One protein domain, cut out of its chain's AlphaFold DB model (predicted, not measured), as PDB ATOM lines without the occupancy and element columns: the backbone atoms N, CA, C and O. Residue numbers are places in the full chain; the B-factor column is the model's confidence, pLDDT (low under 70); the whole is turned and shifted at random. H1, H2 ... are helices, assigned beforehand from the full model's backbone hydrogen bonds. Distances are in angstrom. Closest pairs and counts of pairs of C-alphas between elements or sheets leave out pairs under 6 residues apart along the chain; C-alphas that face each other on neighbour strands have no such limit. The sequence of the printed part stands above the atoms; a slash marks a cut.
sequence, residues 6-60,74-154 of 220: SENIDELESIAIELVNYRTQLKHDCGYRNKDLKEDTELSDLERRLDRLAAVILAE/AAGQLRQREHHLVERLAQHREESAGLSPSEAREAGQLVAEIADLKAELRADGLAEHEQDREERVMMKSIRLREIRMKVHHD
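What this domain is: This is residues 6 to 60 and 74 to 154 of the 220 residues of the protein "Hypothetical protein" of Polarella glacialis (UniProt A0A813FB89). What does the model look like at first sight? Five longer helices stand side by side in a thick slab: H1, H3 and H4 form a three-sided, up-and-down bundle, each running against the one before, and H5 and then H7 extend it beyond H4. The short H2 sits in the turn from H1 to H3, and the short H6 in the turn from H5 to H7. What is it made of, and how large is it? The 136 printed residues hold seven named helices, H1 to H7 in chain order, and no named strand; the class is all helix. The whole is compact, with a radius of gyration of the C-alphas of 15.7 A and spans of 50 by 35 by 22 A.

Where its parts are: Where are the first helices? H1 is residues 6 to 28, 32.8 A long, with C-alpha 6 at (192.981, 218.025, 135.764). H2 is residues 34 to 39, and H3 is residues 41 to 58, 25.1 A. Which helices follow the cut? H4, residues 74 to 97, measures 34.7 A from C-alpha 74 at (193.068, 215.476, 145.356), and H5, residues 101 to 123, measures 33.5 A. H6 is residues 128 to 131; H7, residues 135 to 149, spans 20.9 A to C-alpha 149 at (224.706, 230.230, 132.515).

How they stand to each other: What does H1 touch? H1 touches H3 at a shallow tilt of 26 degrees, opposite ways, the closest C-alphas being those of Leu 12 and Leu 50, 6.2 A apart. It touches H4 at 23 degrees, also shallow, the same way, with the C-alphas of Ile 9 and Glu 82 closest at 6.8 A. H2 is close to H1 but not clearly touching, with Arg 23 and Leu 37 the closest C-alphas at 7.6 A. What does the hub, H5, touch? H4 and H5 form a helical hairpin at a tilt of 34.5 degrees, only just shallow, with the C-alphas of Glu 87 and Gly 108 closest at 4.3 A. H5 touches H7 opposite ways at a shallow 29 degrees, Ile 114 and Val 137 being closest at 5.4 A between C-alphas; with residues 118 to 122 alone it touches H6, closest at the C-alphas of Lys 118 and Gln 131, 5.8 A. H1 is apart from H5 and H7. How do the backbones run? In H1, H3, H4, H5 and H7 every O i to N i+4 pair is within hydrogen-bond range; in H2 it is 1 of 2, and H6 is too short for such a pair.

The domain as a whole: Where is the printed part cut, and how far does it reach? Residues 61 to 73 are not printed, and C-alphas 60 and 74 are 15.1 A apart across the cut. The two C-alphas farthest apart are those of Asp 29 and Gly 125, 49.9 A. Are there long links, and where is confidence low? Of the links that are printed whole, none is long. The mean pLDDT of the printed part is 70.5, and 53 residues are under 70, among them residues 74 to 98 and 148 to 154.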
ATOM      1  N   SER A   6     192.679 219.434 136.050       61.34
ATOM      2  CA  SER A   6     192.981 218.025 135.764       61.34
ATOM      3  C   SER A   6     193.277 217.780 134.283       61.34
ATOM      4  O   SER A   6     194.267 217.136 133.968       61.34
ATOM      5  N   GLU A   7     192.460 218.324 133.375       68.62
ATOM      6  CA  GLU A   7     192.667 218.179 131.926       68.62
ATOM      7  C   GLU A   7     193.964 218.861 131.468       68.62
ATOM      8  O   GLU A   7     194.683 218.312 130.639       68.62
ATOM      9  N   ASN A   8     194.305 220.016 132.050       70.25
ATOM     10  CA  ASN A   8     195.571 220.697 131.764       70.25
ATOM     11  C   ASN A   8     196.781 219.885 132.262       70.25
ATOM     12  O   ASN A   8     197.800 219.834 131.576       70.25
ATOM     13  N   ILE A   9     196.679 219.237 133.428       65.31
ATOM     14  CA  ILE A   9     197.737 218.377 133.983       65.31
ATOM     15  C   ILE A   9     197.922 217.115 133.135       65.31
ATOM     16  O   ILE A   9     199.058 216.757 132.828       65.31
ATOM     17  N   ASP A  10     196.833 216.474 132.708       72.38
ATOM     18  CA  ASP A  10     196.893 215.303 131.828       72.38
ATOM     19  C   ASP A  10     197.486 215.672 130.453       72.38
ATOM     20  O   ASP A  10     198.294 214.928 129.890       72.38
ATOM     21  N   GLU A  11     197.151 216.855 129.922       75.38
ATOM     22  CA  GLU A  11     197.757 217.379 128.693       75.38
ATOM     23  C   GLU A  11     199.251 217.698 128.884       75.38
ATOM     24  O   GLU A  11     200.068 217.380 128.013       75.38
ATOM     25  N   LEU A  12     199.641 218.259 130.035       70.88
ATOM     26  CA  LEU A  12     201.039 218.510 130.386       70.88
ATOM     27  C   LEU A  12     201.835 217.199 130.496       70.88
ATOM     28  O   LEU A  12     202.938 217.112 129.956       70.88
ATOM     29  N   GLU A  13     201.271 216.163 131.122       71.81
ATOM     30  CA  GLU A  13     201.865 214.823 131.208       71.81
ATOM     31  C   GLU A  13     202.010 214.189 129.815       71.81
ATOM     32  O   GLU A  13     203.074 213.661 129.480       71.81
ATOM     33  N   SER A  14     200.989 214.309 128.961       80.19
ATOM     34  CA  SER A  14     201.033 213.808 127.583       80.19
ATOM     35  C   SER A  14     202.150 214.466 126.769       80.19
ATOM     36  O   SER A  14     202.932 213.768 126.122       80.19
ATOM     37  N   ILE A  15     202.268 215.795 126.822       74.50
ATOM     38  CA  ILE A  15     203.303 216.539 126.084       74.50
ATOM     39  C   ILE A  15     204.694 216.253 126.658       74.50
ATOM     40  O   ILE A  15     205.665 216.149 125.908       74.50
ATOM     41  N   ALA A  16     204.809 216.083 127.976       70.75
ATOM     42  CA  ALA A  16     206.059 215.714 128.629       70.75
ATOM     43  C   ALA A  16     206.581 214.353 128.143       70.75
ATOM     44  O   ALA A  16     207.767 214.205 127.834       70.75
ATOM     45  N   ILE A  17     205.690 213.364 128.055       74.75
ATOM     46  CA  ILE A  17     206.002 212.025 127.545       74.75
ATOM     47  C   ILE A  17     206.362 212.093 126.057       74.75
ATOM     48  O   ILE A  17     207.359 211.501 125.640       74.75
ATOM     49  N   GLU A  18     205.592 212.843 125.267       81.25
ATOM     50  CA  GLU A  18     205.845 213.051 123.839       81.25
ATOM     51  C   GLU A  18     207.228 213.669 123.596       81.25
ATOM     52  O   GLU A  18     207.990 213.149 122.786       81.25
ATOM     53  N   LEU A  19     207.620 214.684 124.373       76.62
ATOM     54  CA  LEU A  19     208.945 215.310 124.305       76.62
ATOM     55  C   LEU A  19     210.089 214.329 124.561       76.62
ATOM     56  O   LEU A  19     211.088 214.325 123.837       76.62
ATOM     57  N   VAL A  20     209.974 213.507 125.605       76.75
ATOM     58  CA  VAL A  20     211.011 212.524 125.951       76.75
ATOM     59  C   VAL A  20     211.111 211.448 124.873       76.75
ATOM     60  O   VAL A  20     212.220 211.090 124.462       76.75
ATOM     61  N   ASN A  21     209.972 210.967 124.376       80.75
ATOM     62  CA  ASN A  21     209.923 209.938 123.345       80.75
ATOM     63  C   ASN A  21     210.465 210.458 122.015       80.75
ATOM     64  O   ASN A  21     211.378 209.852 121.460       80.75
ATOM     65  N   TYR A  22     209.978 211.612 121.556       83.06
ATOM     66  CA  TYR A  22     210.408 212.240 120.311       83.06
ATOM     67  C   TYR A  22     211.910 212.522 120.326       83.06
ATOM     68  O   TYR A  22     212.638 212.172 119.399       83.06
ATOM     69  N   ARG A  23     212.434 213.035 121.443       77.31
ATOM     70  CA  ARG A  23     213.873 213.272 121.592       77.31
ATOM     71  C   ARG A  23     214.698 211.990 121.593       77.31
ATOM     72  O   ARG A  23     215.769 211.952 120.986       77.31
ATOM     73  N   THR A  24     214.236 210.963 122.305       79.06
ATOM     74  CA  THR A  24     214.887 209.644 122.312       79.06
ATOM     75  C   THR A  24     214.936 209.078 120.899       79.06
ATOM     76  O   THR A  24     215.982 208.593 120.472       79.06
ATOM     77  N   GLN A  25     213.843 209.228 120.154       84.19
ATOM     78  CA  GLN A  25     213.725 208.788 118.776       84.19
ATOM     79  C   GLN A  25     214.687 209.542 117.850       84.19
ATOM     80  O   GLN A  25     215.457 208.915 117.132       84.19
ATOM     81  N   LEU A  26     214.760 210.873 117.938       84.31
ATOM     82  CA  LEU A  26     215.716 211.670 117.159       84.31
ATOM     83  C   LEU A  26     217.177 211.279 117.447       84.31
ATOM     84  O   LEU A  26     217.997 211.185 116.531       84.31
ATOM     85  N   LYS A  27     217.521 211.008 118.712       82.75
ATOM     86  CA  LYS A  27     218.874 210.567 119.097       82.75
ATOM     87  C   LYS A  27     219.197 209.161 118.586       82.75
ATOM     88  O   LYS A  27     220.301 208.938 118.095       82.75
ATOM     89  N   HIS A  28     218.270 208.220 118.741       83.31
ATOM     90  CA  HIS A  28     218.509 206.803 118.473       83.31
ATOM     91  C   HIS A  28     218.322 206.442 116.993       83.31
ATOM     92  O   HIS A  28     219.170 205.767 116.414       83.31
ATOM     93  N   ASP A  29     217.256 206.938 116.369       82.62
ATOM     94  CA  ASP A  29     216.850 206.544 115.018       82.62
ATOM     95  C   ASP A  29     217.409 207.492 113.952       82.62
ATOM     96  O   ASP A  29     217.743 207.062 112.849       82.62
ATOM     97  N   CYS A  30     217.560 208.780 114.282       80.25
ATOM     98  CA  CYS A  30     218.067 209.793 113.351       80.25
ATOM     99  C   CYS A  30     219.528 210.191 113.621       80.25
ATOM    100  O   CYS A  30     220.122 210.927 112.832       80.25
ATOM    101  N   GLY A  31     220.130 209.711 114.717       83.50
ATOM    102  CA  GLY A  31     221.513 210.023 115.089       83.50
ATOM    103  C   GLY A  31     221.750 211.497 115.431       83.50
ATOM    104  O   GLY A  31     222.888 211.969 115.335       83.50
ATOM    105  N   TYR A  32     220.693 212.231 115.801       83.12
ATOM    106  CA  TYR A  32     220.781 213.654 116.113       83.12
ATOM    107  C   TYR A  32     221.740 213.886 117.278       83.12
ATOM    108  O   TYR A  32     221.671 213.240 118.329       83.12
ATOM    109  N   ARG A  33     222.625 214.866 117.112       80.31
ATOM    110  CA  ARG A  33     223.479 215.377 118.184       80.31
ATOM    111  C   ARG A  33     222.743 216.489 118.921       80.31
ATOM    112  O   ARG A  33     221.767 217.053 118.438       80.31
ATOM    113  N   ASN A  34     223.267 216.888 120.076       73.06
ATOM    114  CA  ASN A  34     222.678 217.973 120.872       73.06
ATOM    115  C   ASN A  34     222.543 219.302 120.108       73.06
ATOM    116  O   ASN A  34     221.720 220.127 120.486       73.06
ATOM    117  N   LYS A  35     223.335 219.522 119.049       75.06
ATOM    118  CA  LYS A  35     223.176 220.687 118.175       75.06
ATOM    119  C   LYS A  35     221.941 220.559 117.274       75.06
ATOM    120  O   LYS A  35     221.173 221.505 117.196       75.06
ATOM    121  N   ASP A  36     221.730 219.393 116.676       77.12
ATOM    122  CA  ASP A  36     220.619 219.134 115.753       77.12
ATOM    123  C   ASP A  36     219.273 219.173 116.496       77.12
ATOM    124  O   ASP A  36     218.301 219.735 116.010       77.12
ATOM    125  N   LEU A  37     219.249 218.699 117.748       74.88
ATOM    126  CA  LEU A  37     218.078 218.808 118.628       74.88
ATOM    127  C   LEU A  37     217.684 220.258 118.945       74.88
ATOM    128  O   LEU A  37     216.520 220.517 119.211       74.88
ATOM    129  N   LYS A  38     218.638 221.200 118.955       71.38
ATOM    130  CA  LYS A  38     218.352 222.627 119.206       71.38
ATOM    131  C   LYS A  38     217.777 223.332 117.978       71.38
ATOM    132  O   LYS A  38     217.194 224.401 118.115       71.38
ATOM    133  N   GLU A  39     217.995 222.768 116.796       75.81
ATOM    134  CA  GLU A  39     217.509 223.303 115.523       75.81
ATOM    135  C   GLU A  39     216.181 222.644 115.106       75.81
ATOM    136  O   GLU A  39     215.532 223.109 114.169       75.81
ATOM    137  N   ASP A  40     215.750 221.604 115.829       83.94
ATOM    138  CA  ASP A  40     214.511 220.884 115.573       83.94
ATOM    139  C   ASP A  40     213.280 221.709 115.979       83.94
ATOM    140  O   ASP A  40     213.073 222.082 117.142       83.94
ATOM    141  N   THR A  41     212.463 222.024 114.978       78.62
ATOM    142  CA  THR A  41     211.277 222.867 115.128       78.62
ATOM    143  C   THR A  41     210.153 222.165 115.876       78.62
ATOM    144  O   THR A  41     209.473 222.817 116.663       78.62
ATOM    145  N   GLU A  42     209.975 220.857 115.679       79.31
ATOM    146  CA  GLU A  42     208.908 220.096 116.341       79.31
ATOM    147  C   GLU A  42     209.212 219.944 117.834       79.31
ATOM    148  O   GLU A  42     208.344 220.193 118.674       79.31
ATOM    149  N   LEU A  43     210.471 219.661 118.181       74.62
ATOM    150  CA  LEU A  43     210.933 219.640 119.566       74.62
ATOM    151  C   LEU A  43     210.769 221.015 120.230       74.62
ATOM    152  O   LEU A  43     210.252 221.104 121.342       74.62
ATOM    153  N   SER A  44     211.144 222.092 119.533       71.94
ATOM    154  CA  SER A  44     210.996 223.467 120.032       71.94
ATOM    155  C   SER A  44     209.531 223.859 120.255       71.94
ATOM    156  O   SER A  44     209.202 224.555 121.220       71.94
ATOM    157  N   ASP A  45     208.630 223.433 119.373       72.38
ATOM    158  CA  ASP A  45     207.207 223.741 119.481       72.38
ATOM    159  C   ASP A  45     206.529 222.939 120.596       72.38
ATOM    160  O   ASP A  45     205.715 223.504 121.337       72.38
ATOM    161  N   LEU A  46     206.920 221.674 120.788       72.44
ATOM    162  CA  LEU A  46     206.520 220.878 121.947       72.44
ATOM    163  C   LEU A  46     207.026 221.501 123.256       72.44
ATOM    164  O   LEU A  46     206.255 221.633 124.207       72.44
ATOM    165  N   GLU A  47     208.278 221.971 123.302       73.25
ATOM    166  CA  GLU A  47     208.834 222.660 124.472       73.25
ATOM    167  C   GLU A  47     208.061 223.952 124.790       73.25
ATOM    168  O   GLU A  47     207.676 224.171 125.938       73.25
ATOM    169  N   ARG A  48     207.727 224.766 123.781       71.00
ATOM    170  CA  ARG A  48     206.897 225.973 123.962       71.00
ATOM    171  C   ARG A  48     205.466 225.665 124.379       71.00
ATOM    172  O   ARG A  48     204.816 226.493 125.020       71.00
ATOM    173  N   ARG A  49     204.899 224.552 123.918       73.50
ATOM    174  CA  ARG A  49     203.545 224.133 124.303       73.50
ATOM    175  C   ARG A  49     203.537 223.678 125.758       73.50
ATOM    176  O   ARG A  49     202.656 224.099 126.500       73.50
ATOM    177  N   LEU A  50     204.566 222.939 126.168       70.62
ATOM    178  CA  LEU A  50     204.791 222.563 127.557       70.62
ATOM    179  C   LEU A  50     204.949 223.795 128.457       70.62
ATOM    180  O   LEU A  50     204.268 223.883 129.469       70.62
ATOM    181  N   ASP A  51     205.771 224.774 128.066       63.53
ATOM    182  CA  ASP A  51     205.980 225.996 128.859       63.53
ATOM    183  C   ASP A  51     204.697 226.811 129.020       63.53
ATOM    184  O   ASP A  51     204.442 227.374 130.080       63.53
ATOM    185  N   ARG A  52     203.862 226.859 127.977       70.25
ATOM    186  CA  ARG A  52     202.562 227.535 128.034       70.25
ATOM    187  C   ARG A  52     201.579 226.815 128.946       70.25
ATOM    188  O   ARG A  52     200.904 227.484 129.717       70.25
ATOM    189  N   LEU A  53     201.502 225.488 128.874       65.81
ATOM    190  CA  LEU A  53     200.648 224.702 129.767       65.81
ATOM    191  C   LEU A  53     201.131 224.786 131.211       65.81
ATOM    192  O   LEU A  53     200.324 225.064 132.087       65.81
ATOM    193  N   ALA A  54     202.439 224.671 131.446       63.97
ATOM    194  CA  ALA A  54     203.033 224.882 132.760       63.97
ATOM    195  C   ALA A  54     202.717 226.288 133.279       63.97
ATOM    196  O   ALA A  54     202.278 226.430 134.408       63.97
ATOM    197  N   ALA A  55     202.843 227.331 132.451       62.47
ATOM    198  CA  ALA A  55     202.481 228.690 132.846       62.47
ATOM    199  C   ALA A  55     200.984 228.842 133.155       62.47
ATOM    200  O   ALA A  55     200.645 229.545 134.094       62.47
ATOM    201  N   VAL A  56     200.090 228.193 132.403       63.94
ATOM    202  CA  VAL A  56     198.636 228.220 132.657       63.94
ATOM    203  C   VAL A  56     198.273 227.480 133.946       63.94
ATOM    204  O   VAL A  56     197.396 227.940 134.673       63.94
ATOM    205  N   ILE A  57     198.948 226.369 134.240       60.66
ATOM    206  CA  ILE A  57     198.728 225.583 135.460       60.66
ATOM    207  C   ILE A  57     199.327 226.313 136.675       60.66
ATOM    208  O   ILE A  57     198.638 226.499 137.670       60.66
ATOM    209  N   LEU A  58     200.543 226.860 136.557       58.66
ATOM    210  CA  LEU A  58     201.203 227.669 137.596       58.66
ATOM    211  C   LEU A  58     200.519 229.031 137.829       58.66
ATOM    212  O   LEU A  58     200.566 229.587 138.936       58.66
ATOM    213  N   ALA A  59     199.843 229.562 136.807       55.84
ATOM    214  CA  ALA A  59     198.955 230.722 136.903       55.84
ATOM    215  C   ALA A  59     197.592 230.381 137.538       55.84
ATOM    216  O   ALA A  59     196.627 231.111 137.320       55.84
ATOM    217  N   GLU A  60     197.518 229.290 138.313       57.28
ATOM    218  CA  GLU A  60     196.293 228.678 138.827       57.28
ATOM    219  C   GLU A  60     195.240 229.715 139.284       57.28
ATOM    220  O   GLU A  60     195.553 230.605 140.088       57.28
ATOM    221  N   ALA A  74     192.924 215.536 146.811       46.53
ATOM    222  CA  ALA A  74     193.068 215.476 145.356       46.53
ATOM    223  C   ALA A  74     193.907 216.645 144.807       46.53
ATOM    224  O   ALA A  74     194.826 216.422 144.024       46.53
ATOM    225  N   ALA A  75     193.677 217.875 145.281       50.19
ATOM    226  CA  ALA A  75     194.483 219.041 144.914       50.19
ATOM    227  C   ALA A  75     195.953 218.913 145.363       50.19
ATOM    228  O   ALA A  75     196.864 219.318 144.649       50.19
ATOM    229  N   GLY A  76     196.211 218.317 146.532       54.16
ATOM    230  CA  GLY A  76     197.571 218.011 146.990       54.16
ATOM    231  C   GLY A  76     198.289 216.987 146.102       54.16
ATOM    232  O   GLY A  76     199.451 217.186 145.757       54.16
ATOM    233  N   GLN A  77     197.597 215.922 145.689       54.22
ATOM    234  CA  GLN A  77     198.152 214.899 144.793       54.22
ATOM    235  C   GLN A  77     198.415 215.435 143.380       54.22
ATOM    236  O   GLN A  77     199.427 215.086 142.774       54.22
ATOM    237  N   LEU A  78     197.534 216.298 142.870       55.31
ATOM    238  CA  LEU A  78     197.713 216.960 141.577       55.31
ATOM    239  C   LEU A  78     198.941 217.878 141.586       55.31
ATOM    240  O   LEU A  78     199.775 217.759 140.693       55.31
ATOM    241  N   ARG A  79     199.126 218.675 142.646       57.94
ATOM    242  CA  ARG A  79     200.325 219.514 142.822       57.94
ATOM    243  C   ARG A  79     201.616 218.704 142.913       57.94
ATOM    244  O   ARG A  79     202.612 219.065 142.299       57.94
ATOM    245  N   GLN A  80     201.605 217.570 143.616       59.88
ATOM    246  CA  GLN A  80     202.776 216.685 143.675       59.88
ATOM    247  C   GLN A  80     203.109 216.050 142.316       59.88
ATOM    248  O   GLN A  80     204.284 215.947 141.963       59.88
ATOM    249  N   ARG A  81     202.098 215.628 141.540       58.41
ATOM    250  CA  ARG A  81     202.320 215.101 140.179       58.41
ATOM    251  C   ARG A  81     202.843 216.184 139.241       58.41
ATOM    252  O   ARG A  81     203.773 215.914 138.488       58.41
ATOM    253  N   GLU A  82     202.290 217.390 139.311       58.25
ATOM    254  CA  GLU A  82     202.748 218.545 138.536       58.25
ATOM    255  C   GLU A  82     204.215 218.872 138.834       58.25
ATOM    256  O   GLU A  82     205.037 218.933 137.921       58.25
ATOM    257  N   HIS A  83     204.560 219.000 140.114       59.28
ATOM    258  CA  HIS A  83     205.913 219.311 140.567       59.28
ATOM    259  C   HIS A  83     206.939 218.304 140.050       59.28
ATOM    260  O   HIS A  83     207.948 218.680 139.451       59.28
ATOM    261  N   HIS A  84     206.617 217.015 140.154       63.22
ATOM    262  CA  HIS A  84     207.484 215.949 139.670       63.22
ATOM    263  C   HIS A  84     207.648 215.950 138.138       63.22
ATOM    264  O   HIS A  84     208.708 215.591 137.616       63.22
ATOM    265  N   LEU A  85     206.612 216.355 137.395       60.25
ATOM    266  CA  LEU A  85     206.677 216.487 135.938       60.25
ATOM    267  C   LEU A  85     207.532 217.688 135.524       60.25
ATOM    268  O   LEU A  85     208.394 217.550 134.654       60.25
ATOM    269  N   VAL A  86     207.350 218.834 136.180       61.31
ATOM    270  CA  VAL A  86     208.141 220.047 135.939       61.31
ATOM    271  C   VAL A  86     209.623 219.806 136.252       61.31
ATOM    272  O   VAL A  86     210.482 220.143 135.432       61.31
ATOM    273  N   GLU A  87     209.931 219.148 137.373       65.12
ATOM    274  CA  GLU A  87     211.295 218.775 137.771       65.12
ATOM    275  C   GLU A  87     211.967 217.874 136.720       65.12
ATOM    276  O   GLU A  87     213.058 218.180 136.225       65.12
ATOM    277  N   ARG A  88     211.300 216.782 136.319       63.03
ATOM    278  CA  ARG A  88     211.835 215.834 135.326       63.03
ATOM    279  C   ARG A  88     212.073 216.481 133.963       63.03
ATOM    280  O   ARG A  88     213.026 216.120 133.268       63.03
ATOM    281  N   LEU A  89     211.218 217.419 133.564       60.12
ATOM    282  CA  LEU A  89     211.325 218.102 132.276       60.12
ATOM    283  C   LEU A  89     212.442 219.135 132.264       60.12
ATOM    284  O   LEU A  89     213.204 219.195 131.295       60.12
ATOM    285  N   ALA A  90     212.589 219.892 133.351       63.53
ATOM    286  CA  ALA A  90     213.730 220.772 133.545       63.53
ATOM    287  C   ALA A  90     215.038 219.972 133.486       63.53
ATOM    288  O   ALA A  90     215.913 220.297 132.686       63.53
ATOM    289  N   GLN A  91     215.127 218.855 134.214       63.38
ATOM    290  CA  GLN A  91     216.301 217.986 134.184       63.38
ATOM    291  C   GLN A  91     216.624 217.499 132.758       63.38
ATOM    292  O   GLN A  91     217.763 217.601 132.303       63.38
ATOM    293  N   HIS A  92     215.627 217.033 132.004       62.75
ATOM    294  CA  HIS A  92     215.832 216.524 130.645       62.75
ATOM    295  C   HIS A  92     216.295 217.600 129.640       62.75
ATOM    296  O   HIS A  92     217.102 217.321 128.739       62.75
ATOM    297  N   ARG A  93     215.794 218.835 129.776       62.91
ATOM    298  CA  ARG A  93     216.233 219.983 128.963       62.91
ATOM    299  C   ARG A  93     217.682 220.347 129.259       62.91
ATOM    300  O   ARG A  93     218.478 220.480 128.331       62.91
ATOM    301  N   GLU A  94     218.026 220.420 130.536       66.19
ATOM    302  CA  GLU A  94     219.351 220.789 131.031       66.19
ATOM    303  C   GLU A  94     220.427 219.743 130.660       66.19
ATOM    304  O   GLU A  94     221.482 220.089 130.118       66.19
ATOM    305  N   GLU A  95     220.128 218.446 130.809       61.81
ATOM    306  CA  GLU A  95     221.003 217.341 130.366       61.81
ATOM    307  C   GLU A  95     221.331 217.427 128.869       61.81
ATOM    308  O   GLU A  95     222.434 217.110 128.419       61.81
ATOM    309  N   SER A  96     220.374 217.888 128.073       56.03
ATOM    310  CA  SER A  96     220.541 217.969 126.628       56.03
ATOM    311  C   SER A  96     221.129 219.294 126.153       56.03
ATOM    312  O   SER A  96     221.689 219.368 125.055       56.03
ATOM    313  N   ALA A  97     221.044 220.329 126.983       62.72
ATOM    314  CA  ALA A  97     221.742 221.580 126.770       62.72
ATOM    315  C   ALA A  97     223.259 221.421 127.003       62.72
ATOM    316  O   ALA A  97     224.026 222.152 126.369       62.72
ATOM    317  N   GLY A  98     223.683 220.412 127.777       63.97
ATOM    318  CA  GLY A  98     225.084 220.020 127.966       63.97
ATOM    319  C   GLY A  98     225.557 220.016 129.421       63.97
ATOM    320  O   GLY A  98     226.766 219.972 129.645       63.97
ATOM    321  N   LEU A  99     224.643 220.080 130.394       70.12
ATOM    322  CA  LEU A  99     224.995 219.996 131.811       70.12
ATOM    323  C   LEU A  99     225.439 218.603 132.227       70.12
ATOM    324  O   LEU A  99     225.038 217.589 131.651       70.12
ATOM    325  N   SER A 100     226.236 218.559 133.296       76.31
ATOM    326  CA  SER A 100     226.479 217.300 133.987       76.31
ATOM    327  C   SER A 100     225.173 216.757 134.596       76.31
ATOM    328  O   SER A 100     224.302 217.538 134.990       76.31
ATOM    329  N   PRO A 101     225.027 215.428 134.752       72.88
ATOM    330  CA  PRO A 101     223.832 214.834 135.357       72.88
ATOM    331  C   PRO A 101     223.519 215.360 136.767       72.88
ATOM    332  O   PRO A 101     222.361 215.401 137.170       72.88
ATOM    333  N   SER A 102     224.539 215.762 137.532       76.31
ATOM    334  CA  SER A 102     224.363 216.382 138.849       76.31
ATOM    335  C   SER A 102     223.789 217.793 138.759       76.31
ATOM    336  O   SER A 102     222.881 218.120 139.513       76.31
ATOM    337  N   GLU A 103     224.279 218.612 137.827       76.38
ATOM    338  CA  GLU A 103     223.811 219.993 137.659       76.38
ATOM    339  C   GLU A 103     222.403 220.042 137.058       76.38
ATOM    340  O   GLU A 103     221.596 220.878 137.450       76.38
ATOM    341  N   ALA A 104     222.072 219.119 136.154       74.81
ATOM    342  CA  ALA A 104     220.722 219.028 135.611       74.81
ATOM    343  C   ALA A 104     219.688 218.599 136.667       74.81
ATOM    344  O   ALA A 104     218.570 219.112 136.674       74.81
ATOM    345  N   ARG A 105     220.058 217.692 137.585       77.31
ATOM    346  CA  ARG A 105     219.214 217.338 138.741       77.31
ATOM    347  C   ARG A 105     219.028 218.518 139.684       77.31
ATOM    348  O   ARG A 105     217.904 218.788 140.084       77.31
ATOM    349  N   GLU A 106     220.109 219.230 139.997       80.31
ATOM    350  CA  GLU A 106     220.062 220.431 140.838       80.31
ATOM    351  C   GLU A 106     219.146 221.502 140.220       80.31
ATOM    352  O   GLU A 106     218.302 222.065 140.910       80.31
ATOM    353  N   ALA A 107     219.233 221.737 138.906       77.88
ATOM    354  CA  ALA A 107     218.349 222.666 138.204       77.88
ATOM    355  C   ALA A 107     216.873 222.239 138.258       77.88
ATOM    356  O   ALA A 107     216.008 223.082 138.493       77.88
ATOM    357  N   GLY A 108     216.587 220.946 138.070       74.75
ATOM    358  CA  GLY A 108     215.235 220.402 138.212       74.75
ATOM    359  C   GLY A 108     214.665 220.651 139.607       74.75
ATOM    360  O   GLY A 108     213.577 221.212 139.731       74.75
ATOM    361  N   GLN A 109     215.434 220.311 140.643       80.00
ATOM    362  CA  GLN A 109     215.046 220.500 142.042       80.00
ATOM    363  C   GLN A 109     214.774 221.969 142.365       80.00
ATOM    364  O   GLN A 109     213.754 222.291 142.964       80.00
ATOM    365  N   LEU A 110     215.643 222.877 141.915       78.81
ATOM    366  CA  LEU A 110     215.488 224.307 142.172       78.81
ATOM    367  C   LEU A 110     214.219 224.886 141.546       78.81
ATOM    368  O   LEU A 110     213.560 225.703 142.181       78.81
ATOM    369  N   VAL A 111     213.851 224.474 140.326       76.75
ATOM    370  CA  VAL A 111     212.586 224.904 139.697       76.75
ATOM    371  C   VAL A 111     211.395 224.482 140.551       76.75
ATOM    372  O   VAL A 111     210.485 225.276 140.789       76.75
ATOM    373  N   ALA A 112     211.428 223.240 141.016       74.75
ATOM    374  CA  ALA A 112     210.364 222.638 141.792       74.75
ATOM    375  C   ALA A 112     210.217 223.338 143.163       74.75
ATOM    376  O   ALA A 112     209.141 223.809 143.527       74.75
ATOM    377  N   GLU A 113     211.325 223.546 143.873       80.38
ATOM    378  CA  GLU A 113     211.352 224.264 145.153       80.38
ATOM    379  C   GLU A 113     210.927 225.741 145.036       80.38
ATOM    380  O   GLU A 113     210.318 226.283 145.957       80.38
ATOM    381  N   ILE A 114     211.244 226.417 143.923       77.88
ATOM    382  CA  ILE A 114     210.775 227.790 143.661       77.88
ATOM    383  C   ILE A 114     209.253 227.815 143.504       77.88
ATOM    384  O   ILE A 114     208.607 228.729 144.016       77.88
ATOM    385  N   ALA A 115     208.682 226.834 142.801       74.62
ATOM    386  CA  ALA A 115     207.237 226.730 142.634       74.62
ATOM    387  C   ALA A 115     206.536 226.506 143.983       74.62
ATOM    388  O   ALA A 115     205.570 227.209 144.280       74.62
ATOM    389  N   ASP A 116     207.071 225.615 144.825       78.75
ATOM    390  CA  ASP A 116     206.535 225.355 146.167       78.75
ATOM    391  C   ASP A 116     206.559 226.607 147.047       78.75
ATOM    392  O   ASP A 116     205.538 226.991 147.614       78.75
ATOM    393  N   LEU A 117     207.700 227.300 147.112       79.25
ATOM    394  CA  LEU A 117     207.833 228.520 147.911       79.25
ATOM    395  C   LEU A 117     206.885 229.622 147.430       79.25
ATOM    396  O   LEU A 117     206.248 230.290 148.240       79.25
ATOM    397  N   LYS A 118     206.739 229.805 146.114       76.06
ATOM    398  CA  LYS A 118     205.777 230.773 145.570       76.06
ATOM    399  C   LYS A 118     204.335 230.398 145.901       76.06
ATOM    400  O   LYS A 118     203.525 231.288 146.152       76.06
ATOM    401  N   ALA A 119     204.009 229.107 145.923       72.25
ATOM    402  CA  ALA A 119     202.690 228.631 146.319       72.25
ATOM    403  C   ALA A 119     202.411 228.892 147.810       72.25
ATOM    404  O   ALA A 119     201.322 229.364 148.139       72.25
ATOM    405  N   GLU A 120     203.389 228.655 148.690       76.62
ATOM    406  CA  GLU A 120     203.303 228.993 150.120       76.62
ATOM    407  C   GLU A 120     203.074 230.498 150.320       76.62
ATOM    408  O   GLU A 120     202.101 230.905 150.949       76.62
ATOM    409  N   LEU A 121     203.896 231.338 149.689       75.31
ATOM    410  CA  LEU A 121     203.803 232.795 149.822       75.31
ATOM    411  C   LEU A 121     202.495 233.359 149.248       75.31
ATOM    412  O   LEU A 121     201.939 234.324 149.770       75.31
ATOM    413  N   ARG A 122     201.960 232.743 148.190       74.88
ATOM    414  CA  ARG A 122     200.632 233.076 147.662       74.88
ATOM    415  C   ARG A 122     199.526 232.707 148.649       74.88
ATOM    416  O   ARG A 122     198.567 233.467 148.778       74.88
ATOM    417  N   ALA A 123     199.642 231.569 149.338       69.75
ATOM    418  CA  ALA A 123     198.698 231.169 150.382       69.75
ATOM    419  C   ALA A 123     198.734 232.129 151.583       69.75
ATOM    420  O   ALA A 123     197.692 232.386 152.187       69.75
ATOM    421  N   ASP A 124     199.895 232.727 151.850       72.88
ATOM    422  CA  ASP A 124     200.079 233.803 152.830       72.88
ATOM    423  C   ASP A 124     199.587 235.179 152.329       72.88
ATOM    424  O   ASP A 124     199.613 236.165 153.066       72.88
ATOM    425  N   GLY A 125     199.088 235.257 151.090       75.00
ATOM    426  CA  GLY A 125     198.464 236.447 150.511       75.00
ATOM    427  C   GLY A 125     199.426 237.422 149.832       75.00
ATOM    428  O   GLY A 125     198.996 238.516 149.464       75.00
ATOM    429  N   LEU A 126     200.698 237.054 149.637       66.38
ATOM    430  CA  LEU A 126     201.665 237.909 148.946       66.38
ATOM    431  C   LEU A 126     201.349 237.999 147.450       66.38
ATOM    432  O   LEU A 126     201.035 236.997 146.799       66.38
ATOM    433  N   ALA A 127     201.500 239.192 146.874       68.88
ATOM    434  CA  ALA A 127     201.394 239.387 145.433       68.88
ATOM    435  C   ALA A 127     202.613 238.800 144.700       68.88
ATOM    436  O   ALA A 127     203.701 238.693 145.254       68.88
ATOM    437  N   GLU A 128     202.463 238.457 143.418       60.12
ATOM    438  CA  GLU A 128     203.512 237.801 142.612       60.12
ATOM    439  C   GLU A 128     204.870 238.530 142.662       60.12
ATOM    440  O   GLU A 128     205.906 237.925 142.921       60.12
ATOM    441  N   HIS A 129     204.856 239.857 142.523       65.88
ATOM    442  CA  HIS A 129     206.062 240.686 142.596       65.88
ATOM    443  C   HIS A 129     206.708 240.742 143.994       65.88
ATOM    444  O   HIS A 129     207.861 241.153 144.117       65.88
ATOM    445  N   GLU A 130     205.973 240.376 145.044       61.50
ATOM    446  CA  GLU A 130     206.460 240.260 146.423       61.50
ATOM    447  C   GLU A 130     206.994 238.849 146.689       61.50
ATOM    448  O   GLU A 130     208.022 238.708 147.345       61.50
ATOM    449  N   GLN A 131     206.374 237.818 146.098       70.88
ATOM    450  CA  GLN A 131     206.870 236.437 146.118       70.88
ATOM    451  C   GLN A 131     208.264 236.344 145.481       70.88
ATOM    452  O   GLN A 131     209.167 235.732 146.041       70.88
ATOM    453  N   ASP A 132     208.468 237.012 144.340       67.44
ATOM    454  CA  ASP A 132     209.768 237.079 143.651       67.44
ATOM    455  C   ASP A 132     210.860 237.794 144.458       67.44
ATOM    456  O   ASP A 132     212.052 237.621 144.195       67.44
ATOM    457  N   ARG A 133     210.461 238.617 145.433       68.62
ATOM    458  CA  ARG A 133     211.370 239.360 146.310       68.62
ATOM    459  C   ARG A 133     211.694 238.617 147.600       68.62
ATOM    460  O   ARG A 133     212.538 239.094 148.355       68.62
ATOM    461  N   GLU A 134     211.047 237.484 147.852       80.38
ATOM    462  CA  GLU A 134     211.307 236.680 149.035       80.38
ATOM    463  C   GLU A 134     212.692 236.015 148.948       80.38
ATOM    464  O   GLU A 134     213.126 235.560 147.885       80.38
ATOM    465  N   GLU A 135     213.417 236.003 150.073       68.62
ATOM    466  CA  GLU A 135     214.826 235.589 150.151       68.62
ATOM    467  C   GLU A 135     215.037 234.166 149.617       68.62
ATOM    468  O   GLU A 135     215.956 233.932 148.830       68.62
ATOM    469  N   ARG A 136     214.190 233.204 149.994       77.12
ATOM    470  CA  ARG A 136     214.324 231.800 149.578       77.12
ATOM    471  C   ARG A 136     214.024 231.625 148.089       77.12
ATOM    472  O   ARG A 136     214.776 230.916 147.416       77.12
ATOM    473  N   VAL A 137     212.986 232.281 147.565       73.31
ATOM    474  CA  VAL A 137     212.642 232.268 146.127       73.31
ATOM    475  C   VAL A 137     213.775 232.874 145.299       73.31
ATOM    476  O   VAL A 137     214.212 232.288 144.301       73.31
ATOM    477  N   MET A 138     214.301 234.018 145.735       72.00
ATOM    478  CA  MET A 138     215.361 234.740 145.037       72.00
ATOM    479  C   MET A 138     216.677 233.951 145.025       72.00
ATOM    480  O   MET A 138     217.276 233.775 143.964       72.00
ATOM    481  N   MET A 139     217.091 233.395 146.169       71.25
ATOM    482  CA  MET A 139     218.316 232.590 146.292       71.25
ATOM    483  C   MET A 139     218.310 231.376 145.359       71.25
ATOM    484  O   MET A 139     219.294 231.107 144.663       71.25
ATOM    485  N   LYS A 140     217.187 230.653 145.299       79.12
ATOM    486  CA  LYS A 140     217.047 229.497 144.406       79.12
ATOM    487  C   LYS A 140     217.010 229.916 142.938       79.12
ATOM    488  O   LYS A 140     217.629 229.257 142.103       79.12
ATOM    489  N   SER A 141     216.362 231.040 142.626       74.12
ATOM    490  CA  SER A 141     216.294 231.587 141.265       74.12
ATOM    491  C   SER A 141     217.667 232.012 140.740       74.12
ATOM    492  O   SER A 141     217.997 231.752 139.581       74.12
ATOM    493  N   ILE A 142     218.502 232.610 141.595       73.75
ATOM    494  CA  ILE A 142     219.886 232.960 141.258       73.75
ATOM    495  C   ILE A 142     220.705 231.700 141.002       73.75
ATOM    496  O   ILE A 142     221.366 231.612 139.971       73.75
ATOM    497  N   ARG A 143     220.619 230.695 141.880       79.94
ATOM    498  CA  ARG A 143     221.354 229.439 141.700       79.94
ATOM    499  C   ARG A 143     220.955 228.714 140.413       79.94
ATOM    500  O   ARG A 143     221.813 228.231 139.675       79.94
ATOM    501  N   LEU A 144     219.661 228.692 140.107       79.25
ATOM    502  CA  LEU A 144     219.142 228.150 138.857       79.25
ATOM    503  C   LEU A 144     219.706 228.910 137.644       79.25
ATOM    504  O   LEU A 144     220.101 228.289 136.655       79.25
ATOM    505  N   ARG A 145     219.806 230.244 137.729       73.38
ATOM    506  CA  ARG A 145     220.433 231.078 136.692       73.38
ATOM    507  C   ARG A 145     221.928 230.776 136.545       73.38
ATOM    508  O   ARG A 145     222.392 230.618 135.422       73.38
ATOM    509  N   GLU A 146     222.675 230.622 137.637       74.50
ATOM    510  CA  GLU A 146     224.097 230.241 137.593       74.50
ATOM    511  C   GLU A 146     224.318 228.905 136.879       74.50
ATOM    512  O   GLU A 146     225.234 228.781 136.064       74.50
ATOM    513  N   ILE A 147     223.478 227.909 137.171       77.38
ATOM    514  CA  ILE A 147     223.539 226.597 136.521       77.38
ATOM    515  C   ILE A 147     223.257 226.747 135.022       77.38
ATOM    516  O   ILE A 147     224.050 226.277 134.208       77.38
ATOM    517  N   ARG A 148     222.212 227.495 134.648       69.19
ATOM    518  CA  ARG A 148     221.844 227.771 133.247       69.19
ATOM    519  C   ARG A 148     222.914 228.539 132.468       69.19
ATOM    520  O   ARG A 148     223.158 228.262 131.290       69.19
ATOM    521  N   MET A 149     223.617 229.460 133.124       65.88
ATOM    522  CA  MET A 149     224.706 230.230 132.515       65.88
ATOM    523  C   MET A 149     225.917 229.369 132.134       65.88
ATOM    524  O   MET A 149     226.667 229.751 131.237       65.88
ATOM    525  N   LYS A 150     226.116 228.203 132.763       66.50
ATOM    526  CA  LYS A 150     227.189 227.264 132.385       66.50
ATOM    527  C   LYS A 150     226.916 226.538 131.067       66.50
ATOM    528  O   LYS A 150     227.844 226.019 130.452       66.50
ATOM    529  N   VAL A 151     225.656 226.496 130.642       57.78
ATOM    530  CA  VAL A 151     225.171 225.665 129.529       57.78
ATOM    531  C   VAL A 151     224.957 226.467 128.259       57.78
ATOM    532  O   VAL A 151     225.164 225.982 127.143       57.78
ATOM    533  N   HIS A 152     224.541 227.721 128.414       53.19
ATOM    534  CA  HIS A 152     224.378 228.627 127.295       53.19
ATOM    535  C   HIS A 152     225.736 229.217 126.897       53.19
ATOM    536  O   HIS A 152     226.341 229.981 127.629       53.19
ATOM    537  N   HIS A 153     226.207 228.914 125.684       50.66
ATOM    538  CA  HIS A 153     227.297 229.659 125.030       50.66
ATOM    539  C   HIS A 153     226.784 230.805 124.147       50.66
ATOM    540  O   HIS A 153     227.558 231.469 123.449       50.66
ATOM    541  N   ASP A 154     225.472 231.040 124.152       51.50
ATOM    542  CA  ASP A 154     224.851 231.995 123.254       51.50
ATOM    543  C   ASP A 154     225.087 233.428 123.752       51.50
ATOM    544  O   ASP A 154     224.450 233.914 124.689       51.50
TER     545      ASP A 154